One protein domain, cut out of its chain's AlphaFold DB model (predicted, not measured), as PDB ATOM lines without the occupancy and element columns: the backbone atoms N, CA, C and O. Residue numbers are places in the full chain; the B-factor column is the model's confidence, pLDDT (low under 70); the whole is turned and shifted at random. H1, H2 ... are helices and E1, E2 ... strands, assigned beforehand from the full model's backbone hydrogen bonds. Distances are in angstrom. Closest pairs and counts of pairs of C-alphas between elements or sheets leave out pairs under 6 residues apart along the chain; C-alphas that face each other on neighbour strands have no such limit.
ATOM      1  N   PRO A 631     118.609 169.734 202.955       39.91
ATOM      2  CA  PRO A 631     118.367 170.665 201.840       39.91
ATOM      3  C   PRO A 631     119.341 171.866 201.810       39.91
ATOM      4  O   PRO A 631     118.931 173.021 201.705       39.91
ATOM      5  N   ASN A 632     120.637 171.596 201.949       52.81
ATOM      6  CA  ASN A 632     121.714 172.574 202.090       52.81
ATOM      7  C   ASN A 632     122.531 172.696 200.795       52.81
ATOM      8  O   ASN A 632     122.700 171.729 200.055       52.81
ATOM      9  N   LEU A 633     123.105 173.875 200.544       55.78
ATOM     10  CA  LEU A 633     123.997 174.086 199.398       55.78
ATOM     11  C   LEU A 633     125.347 173.389 199.620       55.78
ATOM     12  O   LEU A 633     125.952 173.529 200.686       55.78
ATOM     13  N   VAL A 634     125.822 172.674 198.594       57.38
ATOM     14  CA  VAL A 634     127.091 171.931 198.594       57.38
ATOM     15  C   VAL A 634     127.967 172.394 197.429       57.38
ATOM     16  O   VAL A 634     127.536 172.366 196.277       57.38
ATOM     17  N   TYR A 635     129.212 172.776 197.719       60.53
ATOM     18  CA  TYR A 635     130.203 173.168 196.708       60.53
ATOM     19  C   TYR A 635     131.465 172.309 196.803       60.53
ATOM     20  O   TYR A 635     131.952 172.040 197.898       60.53
ATOM     21  N   LEU A 636     132.009 171.910 195.649       51.16
ATOM     22  CA  LEU A 636     133.171 171.025 195.517       51.16
ATOM     23  C   LEU A 636     134.362 171.765 194.897       51.16
ATOM     24  O   LEU A 636     134.258 172.286 193.785       51.16
ATOM     25  N   PHE A 637     135.502 171.760 195.591       56.84
ATOM     26  CA  PHE A 637     136.756 172.350 195.116       56.84
ATOM     27  C   PHE A 637     137.926 171.358 195.191       56.84
ATOM     28  O   PHE A 637     138.090 170.637 196.175       56.84
ATOM     29  N   ASN A 638     138.768 171.381 194.154       48.56
ATOM     30  CA  ASN A 638     140.077 170.729 194.097       48.56
ATOM     31  C   ASN A 638     141.146 171.835 194.075       48.56
ATOM     32  O   ASN A 638     141.084 172.734 193.229       48.56
ATOM     33  N   VAL A 639     142.082 171.800 195.025       59.16
ATOM     34  CA  VAL A 639     143.069 172.868 195.252       59.16
ATOM     35  C   VAL A 639     144.480 172.337 194.988       59.16
ATOM     36  O   VAL A 639     144.882 171.329 195.557       59.16
ATOM     37  N   GLN A 640     145.230 173.021 194.115       46.62
ATOM     38  CA  GLN A 640     146.537 172.570 193.596       46.62
ATOM     39  C   GLN A 640     147.689 173.571 193.837       46.62
ATOM     40  O   GLN A 640     148.718 173.506 193.165       46.62
ATOM     41  N   LYS A 641     147.490 174.559 194.720       56.47
ATOM     42  CA  LYS A 641     148.457 175.610 195.095       56.47
ATOM     43  C   LYS A 641     148.145 176.132 196.497       56.47
ATOM     44  O   LYS A 641     147.012 175.972 196.944       56.47
ATOM     45  N   GLU A 642     149.094 176.818 197.135       61.31
ATOM     46  CA  GLU A 642     148.784 177.699 198.270       61.31
ATOM     47  C   GLU A 642     147.732 178.755 197.872       61.31
ATOM     48  O   GLU A 642     147.780 179.303 196.767       61.31
ATOM     49  N   PHE A 643     146.803 179.036 198.788       65.44
ATOM     50  CA  PHE A 643     145.776 180.081 198.710       65.44
ATOM     51  C   PHE A 643     145.462 180.578 200.125       65.44
ATOM     52  O   PHE A 643     145.541 179.803 201.083       65.44
ATOM     53  N   LYS A 644     145.038 181.838 200.264       75.19
ATOM     54  CA  LYS A 644     144.394 182.315 201.502       75.19
ATOM     55  C   LYS A 644     142.899 181.998 201.475       75.19
ATOM     56  O   LYS A 644     142.285 181.991 200.406       75.19
ATOM     57  N   MET A 645     142.287 181.786 202.641       73.44
ATOM     58  CA  MET A 645     140.842 181.535 202.708       73.44
ATOM     59  C   MET A 645     140.041 182.758 202.224       73.44
ATOM     60  O   MET A 645     139.145 182.611 201.399       73.44
ATOM     61  N   SER A 646     140.440 183.968 202.615       74.81
ATOM     62  CA  SER A 646     139.921 185.242 202.095       74.81
ATOM     63  C   SER A 646     139.940 185.360 200.563       74.81
ATOM     64  O   SER A 646     138.963 185.829 199.986       74.81
ATOM     65  N   GLU A 647     140.982 184.882 199.875       76.56
ATOM     66  CA  GLU A 647     141.056 184.873 198.401       76.56
ATOM     67  C   GLU A 647     140.035 183.897 197.782       76.56
ATOM     68  O   GLU A 647     139.424 184.191 196.749       76.56
ATOM     69  N   LEU A 648     139.805 182.747 198.429       73.69
ATOM     70  CA  LEU A 648     138.772 181.782 198.036       73.69
ATOM     71  C   LEU A 648     137.357 182.335 198.288       73.69
ATOM     72  O   LEU A 648     136.470 182.147 197.453       73.69
ATOM     73  N   MET A 649     137.154 183.056 199.393       73.31
ATOM     74  CA  MET A 649     135.878 183.687 199.749       73.31
ATOM     75  C   MET A 649     135.565 184.900 198.859       73.31
ATOM     76  O   MET A 649     134.432 185.016 198.389       73.31
ATOM     77  N   GLU A 650     136.552 185.741 198.519       75.25
ATOM     78  CA  GLU A 650     136.387 186.804 197.512       75.25
ATOM     79  C   GLU A 650     136.033 186.189 196.153       75.25
ATOM     80  O   GLU A 650     135.077 186.618 195.508       75.25
ATOM     81  N   PHE A 651     136.740 185.131 195.727       73.81
ATOM     82  CA  PHE A 651     136.413 184.409 194.496       73.81
ATOM     83  C   PHE A 651     134.980 183.856 194.510       73.81
ATOM     84  O   PHE A 651     134.289 183.947 193.494       73.81
ATOM     85  N   PHE A 652     134.514 183.323 195.644       70.12
ATOM     86  CA  PHE A 652     133.164 182.786 195.814       70.12
ATOM     87  C   PHE A 652     132.087 183.883 195.729       70.12
ATOM     88  O   PHE A 652     131.194 183.793 194.884       70.12
ATOM     89  N   GLN A 653     132.220 184.969 196.500       67.81
ATOM     90  CA  GLN A 653     131.323 186.136 196.446       67.81
ATOM     91  C   GLN A 653     131.271 186.745 195.033       67.81
ATOM     92  O   GLN A 653     130.200 186.958 194.461       67.81
ATOM     93  N   LYS A 654     132.442 186.944 194.418       71.44
ATOM     94  CA  LYS A 654     132.606 187.456 193.050       71.44
ATOM     95  C   LYS A 654     132.012 186.519 192.000       71.44
ATOM     96  O   LYS A 654     131.569 186.988 190.954       71.44
ATOM     97  N   LYS A 655     131.982 185.206 192.254       66.75
ATOM     98  CA  LYS A 655     131.314 184.231 191.385       66.75
ATOM     99  C   LYS A 655     129.798 184.295 191.503       66.75
ATOM    100  O   LYS A 655     129.156 184.313 190.459       66.75
ATOM    101  N   ILE A 656     129.248 184.396 192.713       65.12
ATOM    102  CA  ILE A 656     127.803 184.568 192.935       65.12
ATOM    103  C   ILE A 656     127.307 185.831 192.212       65.12
ATOM    104  O   ILE A 656     126.469 185.729 191.315       65.12
ATOM    105  N   GLY A 657     127.922 186.992 192.470       63.28
ATOM    106  CA  GLY A 657     127.542 188.250 191.809       63.28
ATOM    107  C   GLY A 657     127.715 188.243 190.279       63.28
ATOM    108  O   GLY A 657     126.960 188.901 189.565       63.28
ATOM    109  N   LEU A 769     119.288 178.982 211.232       82.94
ATOM    110  CA  LEU A 769     119.830 179.530 209.986       82.94
ATOM    111  C   LEU A 769     120.142 178.389 208.994       82.94
ATOM    112  O   LEU A 769     120.622 177.333 209.430       82.94
ATOM    113  N   PRO A 770     119.900 178.583 207.681       84.88
ATOM    114  CA  PRO A 770     120.252 177.605 206.653       84.88
ATOM    115  C   PRO A 770     121.758 177.317 206.666       84.88
ATOM    116  O   PRO A 770     122.556 178.193 207.000       84.88
ATOM    117  N   CYS A 771     122.158 176.096 206.308       86.19
ATOM    118  CA  CYS A 771     123.560 175.689 206.329       86.19
ATOM    119  C   CYS A 771     124.133 175.603 204.906       86.19
ATOM    120  O   CYS A 771     123.468 175.150 203.974       86.19
ATOM    121  N   MET A 772     125.384 176.021 204.739       89.38
ATOM    122  CA  MET A 772     126.151 175.903 203.502       89.38
ATOM    123  C   MET A 772     127.399 175.063 203.771       89.38
ATOM    124  O   MET A 772     128.206 175.406 204.634       89.38
ATOM    125  N   ASN A 773     127.561 173.969 203.025       84.69
ATOM    126  CA  ASN A 773     128.689 173.053 203.161       84.69
ATOM    127  C   ASN A 773     129.681 173.249 202.009       84.69
ATOM    128  O   ASN A 773     129.407 172.897 200.861       84.69
ATOM    129  N   LEU A 774     130.864 173.770 202.325       89.31
ATOM    130  CA  LEU A 774     131.997 173.772 201.406       89.31
ATOM    131  C   LEU A 774     132.787 172.470 201.592       89.31
ATOM    132  O   LEU A 774     133.181 172.146 202.713       89.31
ATOM    133  N   LEU A 775     133.016 171.727 200.508       87.56
ATOM    134  CA  LEU A 775     133.802 170.495 200.493       87.56
ATOM    135  C   LEU A 775     135.110 170.740 199.728       87.56
ATOM    136  O   LEU A 775     135.101 170.988 198.517       87.56
ATOM    137  N   ILE A 776     136.234 170.678 200.439       86.62
ATOM    138  CA  ILE A 776     137.573 170.900 199.877       86.62
ATOM    139  C   ILE A 776     138.315 169.568 199.855       86.62
ATOM    140  O   ILE A 776     138.566 168.991 200.909       86.62
ATOM    141  N   PHE A 777     138.700 169.099 198.670       81.69
ATOM    142  CA  PHE A 777     139.553 167.921 198.506       81.69
ATOM    143  C   PHE A 777     140.968 168.379 198.134       81.69
ATOM    144  O   PHE A 777     141.141 169.127 197.165       81.69
ATOM    145  N   TYR A 778     141.978 167.953 198.901       84.50
ATOM    146  CA  TYR A 778     143.377 168.340 198.680       84.50
ATOM    147  C   TYR A 778     144.327 167.135 198.700       84.50
ATOM    148  O   TYR A 778     144.213 166.235 199.531       84.50
ATOM    149  N   THR A 779     145.280 167.130 197.766       70.69
ATOM    150  CA  THR A 779     146.201 166.014 197.488       70.69
ATOM    151  C   THR A 779     147.643 166.378 197.859       70.69
ATOM    152  O   THR A 779     148.542 166.299 197.022       70.69
ATOM    153  N   GLY A 780     147.857 166.822 199.101       68.00
ATOM    154  CA  GLY A 780     149.169 167.240 199.620       68.00
ATOM    155  C   GLY A 780     149.643 168.625 199.156       68.00
ATOM    156  O   GLY A 780     149.002 169.279 198.338       68.00
ATOM    157  N   ASP A 781     150.766 169.067 199.726       57.97
ATOM    158  CA  ASP A 781     151.559 170.269 199.392       57.97
ATOM    159  C   ASP A 781     150.847 171.643 199.474       57.97
ATOM    160  O   ASP A 781     151.453 172.674 199.179       57.97
ATOM    161  N   VAL A 782     149.573 171.698 199.877       57.00
ATOM    162  CA  VAL A 782     148.805 172.945 200.037       57.00
ATOM    163  C   VAL A 782     148.781 173.378 201.503       57.00
ATOM    164  O   VAL A 782     148.004 172.856 202.301       57.00
ATOM    165  N   ASN A 783     149.587 174.387 201.847       55.19
ATOM    166  CA  ASN A 783     149.486 175.074 203.135       55.19
ATOM    167  C   ASN A 783     148.241 175.973 203.165       55.19
ATOM    168  O   ASN A 783     148.239 177.069 202.595       55.19
ATOM    169  N   PHE A 784     147.196 175.546 203.872       62.75
ATOM    170  CA  PHE A 784     146.061 176.411 204.184       62.75
ATOM    171  C   PHE A 784     146.408 177.341 205.354       62.75
ATOM    172  O   PHE A 784     146.432 176.932 206.514       62.75
ATOM    173  N   LYS A 785     146.672 178.617 205.056       65.50
ATOM    174  CA  LYS A 785     146.941 179.641 206.076       65.50
ATOM    175  C   LYS A 785     145.616 180.228 206.572       65.50
ATOM    176  O   LYS A 785     145.062 181.128 205.950       65.50
ATOM    177  N   PHE A 786     145.116 179.689 207.687       68.06
ATOM    178  CA  PHE A 786     143.863 180.100 208.342       68.06
ATOM    179  C   PHE A 786     144.018 181.246 209.363       68.06
ATOM    180  O   PHE A 786     143.046 181.637 210.007       68.06
ATOM    181  N   GLN A 787     145.233 181.771 209.552       54.44
ATOM    182  CA  GLN A 787     145.518 182.817 210.539       54.44
ATOM    183  C   GLN A 787     144.737 184.106 210.236       54.44
ATOM    184  O   GLN A 787     144.787 184.623 209.122       54.44
ATOM    185  N   ASN A 788     144.061 184.634 211.260       60.06
ATOM    186  CA  ASN A 788     143.345 185.916 211.273       60.06
ATOM    187  C   ASN A 788     142.199 186.068 210.244       60.06
ATOM    188  O   ASN A 788     141.767 187.190 209.978       60.06
ATOM    189  N   ASP A 789     141.674 184.972 209.681       70.62
ATOM    190  CA  ASP A 789     140.583 185.039 208.701       70.62
ATOM    191  C   ASP A 789     139.202 185.120 209.386       70.62
ATOM    192  O   ASP A 789     138.627 184.124 209.836       70.62
ATOM    193  N   GLU A 790     138.673 186.345 209.479       69.44
ATOM    194  CA  GLU A 790     137.448 186.706 210.213       69.44
ATOM    195  C   GLU A 790     136.179 185.961 209.734       69.44
ATOM    196  O   GLU A 790     135.180 185.883 210.453       69.44
ATOM    197  N   PHE A 791     136.204 185.384 208.526       66.75
ATOM    198  CA  PHE A 791     135.102 184.574 208.000       66.75
ATOM    199  C   PHE A 791     134.999 183.198 208.672       66.75
ATOM    200  O   PHE A 791     133.894 182.679 208.833       66.75
ATOM    201  N   LEU A 792     136.126 182.601 209.080       69.25
ATOM    202  CA  LEU A 792     136.130 181.289 209.733       69.25
ATOM    203  C   LEU A 792     135.761 181.384 211.216       69.25
ATOM    204  O   LEU A 792     135.043 180.524 211.718       69.25
ATOM    205  N   THR A 793     136.180 182.445 211.912       75.19
ATOM    206  CA  THR A 793     135.864 182.626 213.341       75.19
ATOM    207  C   THR A 793     134.371 182.849 213.595       75.19
ATOM    208  O   THR A 793     133.861 182.449 214.640       75.19
ATOM    209  N   LYS A 794     133.646 183.436 212.634       81.38
ATOM    210  CA  LYS A 794     132.205 183.716 212.750       81.38
ATOM    211  C   LYS A 794     131.297 182.518 212.450       81.38
ATOM    212  O   LYS A 794     130.128 182.574 212.818       81.38
ATOM    213  N   ASN A 795     131.786 181.467 211.776       84.38
ATOM    214  CA  ASN A 795     130.987 180.328 211.271       84.38
ATOM    215  C   ASN A 795     129.714 180.722 210.479       84.38
ATOM    216  O   ASN A 795     128.798 179.916 210.312       84.38
ATOM    217  N   MET A 796     129.648 181.955 209.969       87.69
ATOM    218  CA  MET A 796     128.502 182.497 209.244       87.69
ATOM    219  C   MET A 796     128.971 183.261 208.010       87.69
ATOM    220  O   MET A 796     129.941 184.017 208.069       87.69
ATOM    221  N   ILE A 797     128.249 183.097 206.903       87.44
ATOM    222  CA  ILE A 797     128.409 183.904 205.694       87.44
ATOM    223  C   ILE A 797     127.095 184.633 205.404       87.44
ATOM    224  O   ILE A 797     126.050 184.003 205.242       87.44
ATOM    225  N   ASN A 798     127.146 185.965 205.334       86.06
ATOM    226  CA  ASN A 798     126.016 186.755 204.857       86.06
ATOM    227  C   ASN A 798     126.015 186.752 203.325       86.06
ATOM    228  O   ASN A 798     127.009 187.116 202.691       86.06
ATOM    229  N   ILE A 799     124.905 186.325 202.732       83.56
ATOM    230  CA  ILE A 799     124.697 186.250 201.288       83.56
ATOM    231  C   ILE A 799     123.425 187.048 200.986       83.56
ATOM    232  O   ILE A 799     122.324 186.656 201.366       83.56
ATOM    233  N   HIS A 800     123.593 188.209 200.345       82.75
ATOM    234  CA  HIS A 800     122.521 189.154 199.988       82.75
ATOM    235  C   HIS A 800     121.588 189.549 201.155       82.75
ATOM    236  O   HIS A 800     120.387 189.735 200.969       82.75
ATOM    237  N   GLY A 801     122.139 189.703 202.364       85.38
ATOM    238  CA  GLY A 801     121.396 190.093 203.565       85.38
ATOM    239  C   GLY A 801     120.852 188.922 204.389       85.38
ATOM    240  O   GLY A 801     120.346 189.158 205.482       85.38
ATOM    241  N   GLN A 802     120.985 187.677 203.922       87.88
ATOM    242  CA  GLN A 802     120.631 186.477 204.678       87.88
ATOM    243  C   GLN A 802     121.885 185.789 205.229       87.88
ATOM    244  O   GLN A 802     122.811 185.490 204.476       87.88
ATOM    245  N   ASP A 803     121.900 185.494 206.529       88.44
ATOM    246  CA  ASP A 803     122.981 184.737 207.164       88.44
ATOM    247  C   ASP A 803     122.800 183.226 206.974       88.44
ATOM    248  O   ASP A 803     121.730 182.662 207.230       88.44
ATOM    249  N   PHE A 804     123.876 182.563 206.552       91.19
ATOM    250  CA  PHE A 804     123.983 181.111 206.443       91.19
ATOM    251  C   PHE A 804     125.047 180.610 207.417       91.19
ATOM    252  O   PHE A 804     126.160 181.135 207.430       91.19
ATOM    253  N   ASN A 805     124.749 179.550 208.173       89.00
ATOM    254  CA  ASN A 805     125.767 178.797 208.904       89.00
ATOM    255  C   ASN A 805     126.739 178.183 207.885       89.00
ATOM    256  O   ASN A 805     126.332 177.383 207.041       89.00
ATOM    257  N   PHE A 806     128.013 178.553 207.944       90.94
ATOM    258  CA  PHE A 806     129.020 178.140 206.972       90.94
ATOM    259  C   PHE A 806     129.902 177.039 207.557       90.94
ATOM    260  O   PHE A 806     130.621 177.263 208.527       90.94
ATOM    261  N   LYS A 807     129.862 175.842 206.959       88.00
ATOM    262  CA  LYS A 807     130.674 174.695 207.379       88.00
ATOM    263  C   LYS A 807     131.645 174.295 206.273       88.00
ATOM    264  O   LYS A 807     131.232 173.831 205.210       88.00
ATOM    265  N   VAL A 808     132.941 174.406 206.546       89.56
ATOM    266  CA  VAL A 808     133.984 173.836 205.683       89.56
ATOM    267  C   VAL A 808     134.288 172.412 206.148       89.56
ATOM    268  O   VAL A 808     134.530 172.175 207.329       89.56
ATOM    269  N   ASN A 809     134.275 171.458 205.222       85.88
ATOM    270  CA  ASN A 809     134.692 170.077 205.444       85.88
ATOM    271  C   ASN A 809     135.885 169.822 204.510       85.88
ATOM    272  O   ASN A 809     135.754 169.957 203.291       85.88
ATOM    273  N   ILE A 810     137.053 169.515 205.077       86.88
ATOM    274  CA  ILE A 810     138.306 169.360 204.328       86.88
ATOM    275  C   ILE A 810     138.705 167.885 204.335       86.88
ATOM    276  O   ILE A 810     138.833 167.279 205.396       86.88
ATOM    277  N   PHE A 811     138.910 167.322 203.149       84.12
ATOM    278  CA  PHE A 811     139.271 165.928 202.930       84.12
ATOM    279  C   PHE A 811     140.697 165.852 202.384       84.12
ATOM    280  O   PHE A 811     140.979 166.321 201.276       84.12
ATOM    281  N   TYR A 812     141.595 165.253 203.166       84.06
ATOM    282  CA  TYR A 812     142.936 164.911 202.704       84.06
ATOM    283  C   TYR A 812     142.894 163.623 201.882       84.06
ATOM    284  O   TYR A 812     142.356 162.614 202.334       84.06
ATOM    285  N   VAL A 813     143.492 163.652 200.692       83.25
ATOM    286  CA  VAL A 813     143.684 162.477 199.839       83.25
ATOM    287  C   VAL A 813     145.177 162.157 199.811       83.25
ATOM    288  O   VAL A 813     145.963 162.866 199.180       83.25
ATOM    289  N   SER A 814     145.576 161.099 200.523       82.06
ATOM    290  CA  SER A 814     146.979 160.681 200.607       82.06
ATOM    291  C   SER A 814     147.493 160.187 199.253       82.06
ATOM    292  O   SER A 814     146.956 159.238 198.675       82.06
ATOM    293  N   LYS A 815     148.588 160.795 198.775       79.00
ATOM    294  CA  LYS A 815     149.280 160.392 197.540       79.00
ATOM    295  C   LYS A 815     149.719 158.921 197.589       79.00
ATOM    296  O   LYS A 815     149.577 158.221 196.591       79.00
ATOM    297  N   VAL A 816     150.194 158.447 198.747       78.31
ATOM    298  CA  VAL A 816     150.606 157.048 198.962       78.31
ATOM    299  C   VAL A 816     149.415 156.100 198.867       78.31
ATOM    300  O   VAL A 816     149.465 155.154 198.083       78.31
ATOM    301  N   GLN A 817     148.324 156.358 199.595       76.12
ATOM    302  CA  GLN A 817     147.139 155.484 199.566       76.12
ATOM    303  C   GLN A 817     146.538 155.400 198.158       76.12
ATOM    304  O   GLN A 817     146.206 154.314 197.684       76.12
ATOM    305  N   LEU A 818     146.476 156.535 197.459       78.00
ATOM    306  CA  LEU A 818     145.969 156.608 196.095       78.00
ATOM    307  C   LEU A 818     146.888 155.888 195.091       78.00
ATOM    308  O   LEU A 818     146.403 155.196 194.196       78.00
ATOM    309  N   PHE A 819     148.212 155.976 195.255       77.62
ATOM    310  CA  PHE A 819     149.166 155.223 194.433       77.62
ATOM    311  C   PHE A 819     149.100 153.709 194.701       77.62
ATOM    312  O   PHE A 819     149.081 152.910 193.761       77.62
ATOM    313  N   GLN A 820     149.001 153.298 195.968       79.19
ATOM    314  CA  GLN A 820     148.811 151.898 196.362       79.19
ATOM    315  C   GLN A 820     147.496 151.336 195.795       79.19
ATOM    316  O   GLN A 820     147.478 150.225 195.254       79.19
ATOM    317  N   TYR A 821     146.409 152.116 195.828       73.25
ATOM    318  CA  TYR A 821     145.141 151.751 195.193       73.25
ATOM    319  C   TYR A 821     145.269 151.656 193.666       73.25
ATOM    320  O   TYR A 821     144.769 150.698 193.073       73.25
ATOM    321  N   PHE A 822     145.962 152.597 193.015       79.44
ATOM    322  CA  PHE A 822     146.231 152.545 191.575       79.44
ATOM    323  C   PHE A 822     146.986 151.265 191.184       79.44
ATOM    324  O   PHE A 822     146.595 150.601 190.219       79.44
ATOM    325  N   CYS A 823     148.012 150.880 191.951       80.12
ATOM    326  CA  CYS A 823     148.767 149.647 191.722       80.12
ATOM    327  C   CYS A 823     147.878 148.410 191.867       80.12
ATOM    328  O   CYS A 823     147.779 147.613 190.931       80.12
ATOM    329  N   LYS A 824     147.148 148.310 192.986       79.31
ATOM    330  CA  LYS A 824     146.191 147.228 193.259       79.31
ATOM    331  C   LYS A 824     145.144 147.089 192.148       79.31
ATOM    332  O   LYS A 824     144.893 145.985 191.679       79.31
ATOM    333  N   SER A 825     144.585 148.201 191.677       77.06
ATOM    334  CA  SER A 825     143.523 148.222 190.659       77.06
ATOM    335  C   SER A 825     144.011 147.995 189.223       77.06
ATOM    336  O   SER A 825     143.208 147.674 188.350       77.06
ATOM    337  N   ASN A 826     145.315 148.128 188.957       81.19
ATOM    338  CA  ASN A 826     145.928 147.786 187.666       81.19
ATOM    339  C   ASN A 826     146.702 146.447 187.715       81.19
ATOM    340  O   ASN A 826     147.380 146.117 186.743       81.19
ATOM    341  N   ASN A 827     146.607 145.678 188.812       86.38
ATOM    342  CA  ASN A 827     147.404 144.470 189.080       86.38
ATOM    343  C   ASN A 827     148.927 144.686 188.911       86.38
ATOM    344  O   ASN A 827     149.644 143.813 188.420       86.38
ATOM    345  N   LEU A 828     149.423 145.864 189.301       83.06
ATOM    346  CA  LEU A 828     150.851 146.180 189.309       83.06
ATOM    347  C   LEU A 828     151.454 145.693 190.626       83.06
ATOM    348  O   LEU A 828     151.211 146.287 191.676       83.06
ATOM    349  N   ASN A 829     152.238 144.616 190.565       80.44
ATOM    350  CA  ASN A 829     152.948 144.077 191.724       80.44
ATOM    351  C   ASN A 829     154.204 144.916 192.010       80.44
ATOM    352  O   ASN A 829     155.317 144.534 191.655       80.44
ATOM    353  N   ILE A 830     153.990 146.105 192.573       83.81
ATOM    354  CA  ILE A 830     155.031 147.023 193.034       83.81
ATOM    355  C   ILE A 830     155.041 146.939 194.561       83.81
ATOM    356  O   ILE A 830     154.011 147.169 195.198       83.81
ATOM    357  N   GLU A 831     156.187 146.576 195.136       68.06
ATOM    358  CA  GLU A 831     156.378 146.536 196.589       68.06
ATOM    359  C   GLU A 831     156.241 147.940 197.203       68.06
ATOM    360  O   GLU A 831     156.236 148.945 196.490       68.06
ATOM    361  N   GLN A 832     156.034 148.012 198.521       68.19
ATOM    362  CA  GLN A 832     155.494 149.203 199.188       68.19
ATOM    363  C   GLN A 832     156.254 150.497 198.850       68.19
ATOM    364  O   GLN A 832     157.347 150.746 199.352       68.19
ATOM    365  N   ILE A 833     155.621 151.359 198.049       71.69
ATOM    366  CA  ILE A 833     156.064 152.741 197.858       71.69
ATOM    367  C   ILE A 833     155.716 153.539 199.116       71.69
ATOM    368  O   ILE A 833     154.547 153.623 199.503       71.69
TER     369      ILE A 833
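This is residues 631 to 657 and 769 to 833 of the 1000 residues of the protein "Protein kinase-like domain" of Pseudocohnilembus persalinus (UniProt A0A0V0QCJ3). Picture a strongly twisted sheet of four strands, curled like part of a barrel, with H1 and H2 grazing it and H3 off the sheet beyond the end of the long strand E4. The 92 printed residues include three named helices and four named strands, in the order E1 H1 E2 H2 E3 E4 H3. The sheet order is E1 E2 E4 E3, mixed, and the class is mixed, helices and strands. The whole is loose, with a radius of gyration of the C-alphas of 17.3 A, and elongated, spanning 57 by 31 by 22 A.

Start at E2, residues 771 to 778, parallel to edge strand E1, residues 633 to 639; N 775 and O 635 are 2.8 A apart. Beside E2 runs E4, residues 802 to 812, also parallel, with N 774 and O 807 at 2.9 A. E4 forms an antiparallel hairpin with edge strand E3, residues 796 to 799; N 797 and O 804 are 2.9 A apart. H1, residues 645 to 657, is only just on the sheet, with 5 pairs of C-alphas within 10 A, and only grazes it. H2, residues 790 to 793, also only grazes it, and is close to H1 but not clearly touching: the closest C-alphas, of Ser 646 and Phe 791, are 7.7 A apart. H3, residues 815 to 825, is not on the sheet. Every O i to N i+4 pair is within hydrogen-bond range in H1 and H3; H2 is too short for one.

Find C-alpha 633 at (123.997, 174.086, 199.398); E1 runs 19.6 A from there. H1 is 18.5 A long, E2 22.5 A, H2 5.4 A and E3 9.6 A. E4 covers 31.1 A, to C-alpha 812 at (142.936, 164.911, 202.704). H3 spans 15.1 A, ending at C-alpha 825, (143.523, 148.222, 190.659).

The two farthest C-alphas, of Gly 801 and Asn 829, are 57.0 A apart. Residues 658 to 768 are not printed; C-alphas 657 and 769 are 21.6 A apart across the cut. The link from E2 to H2 is long, and in it residues 784 to 785 pair in parallel with 643 to 644. Look for low pLDDT, under 70, at 31 residues, among them 631 to 643 and 780 to 788.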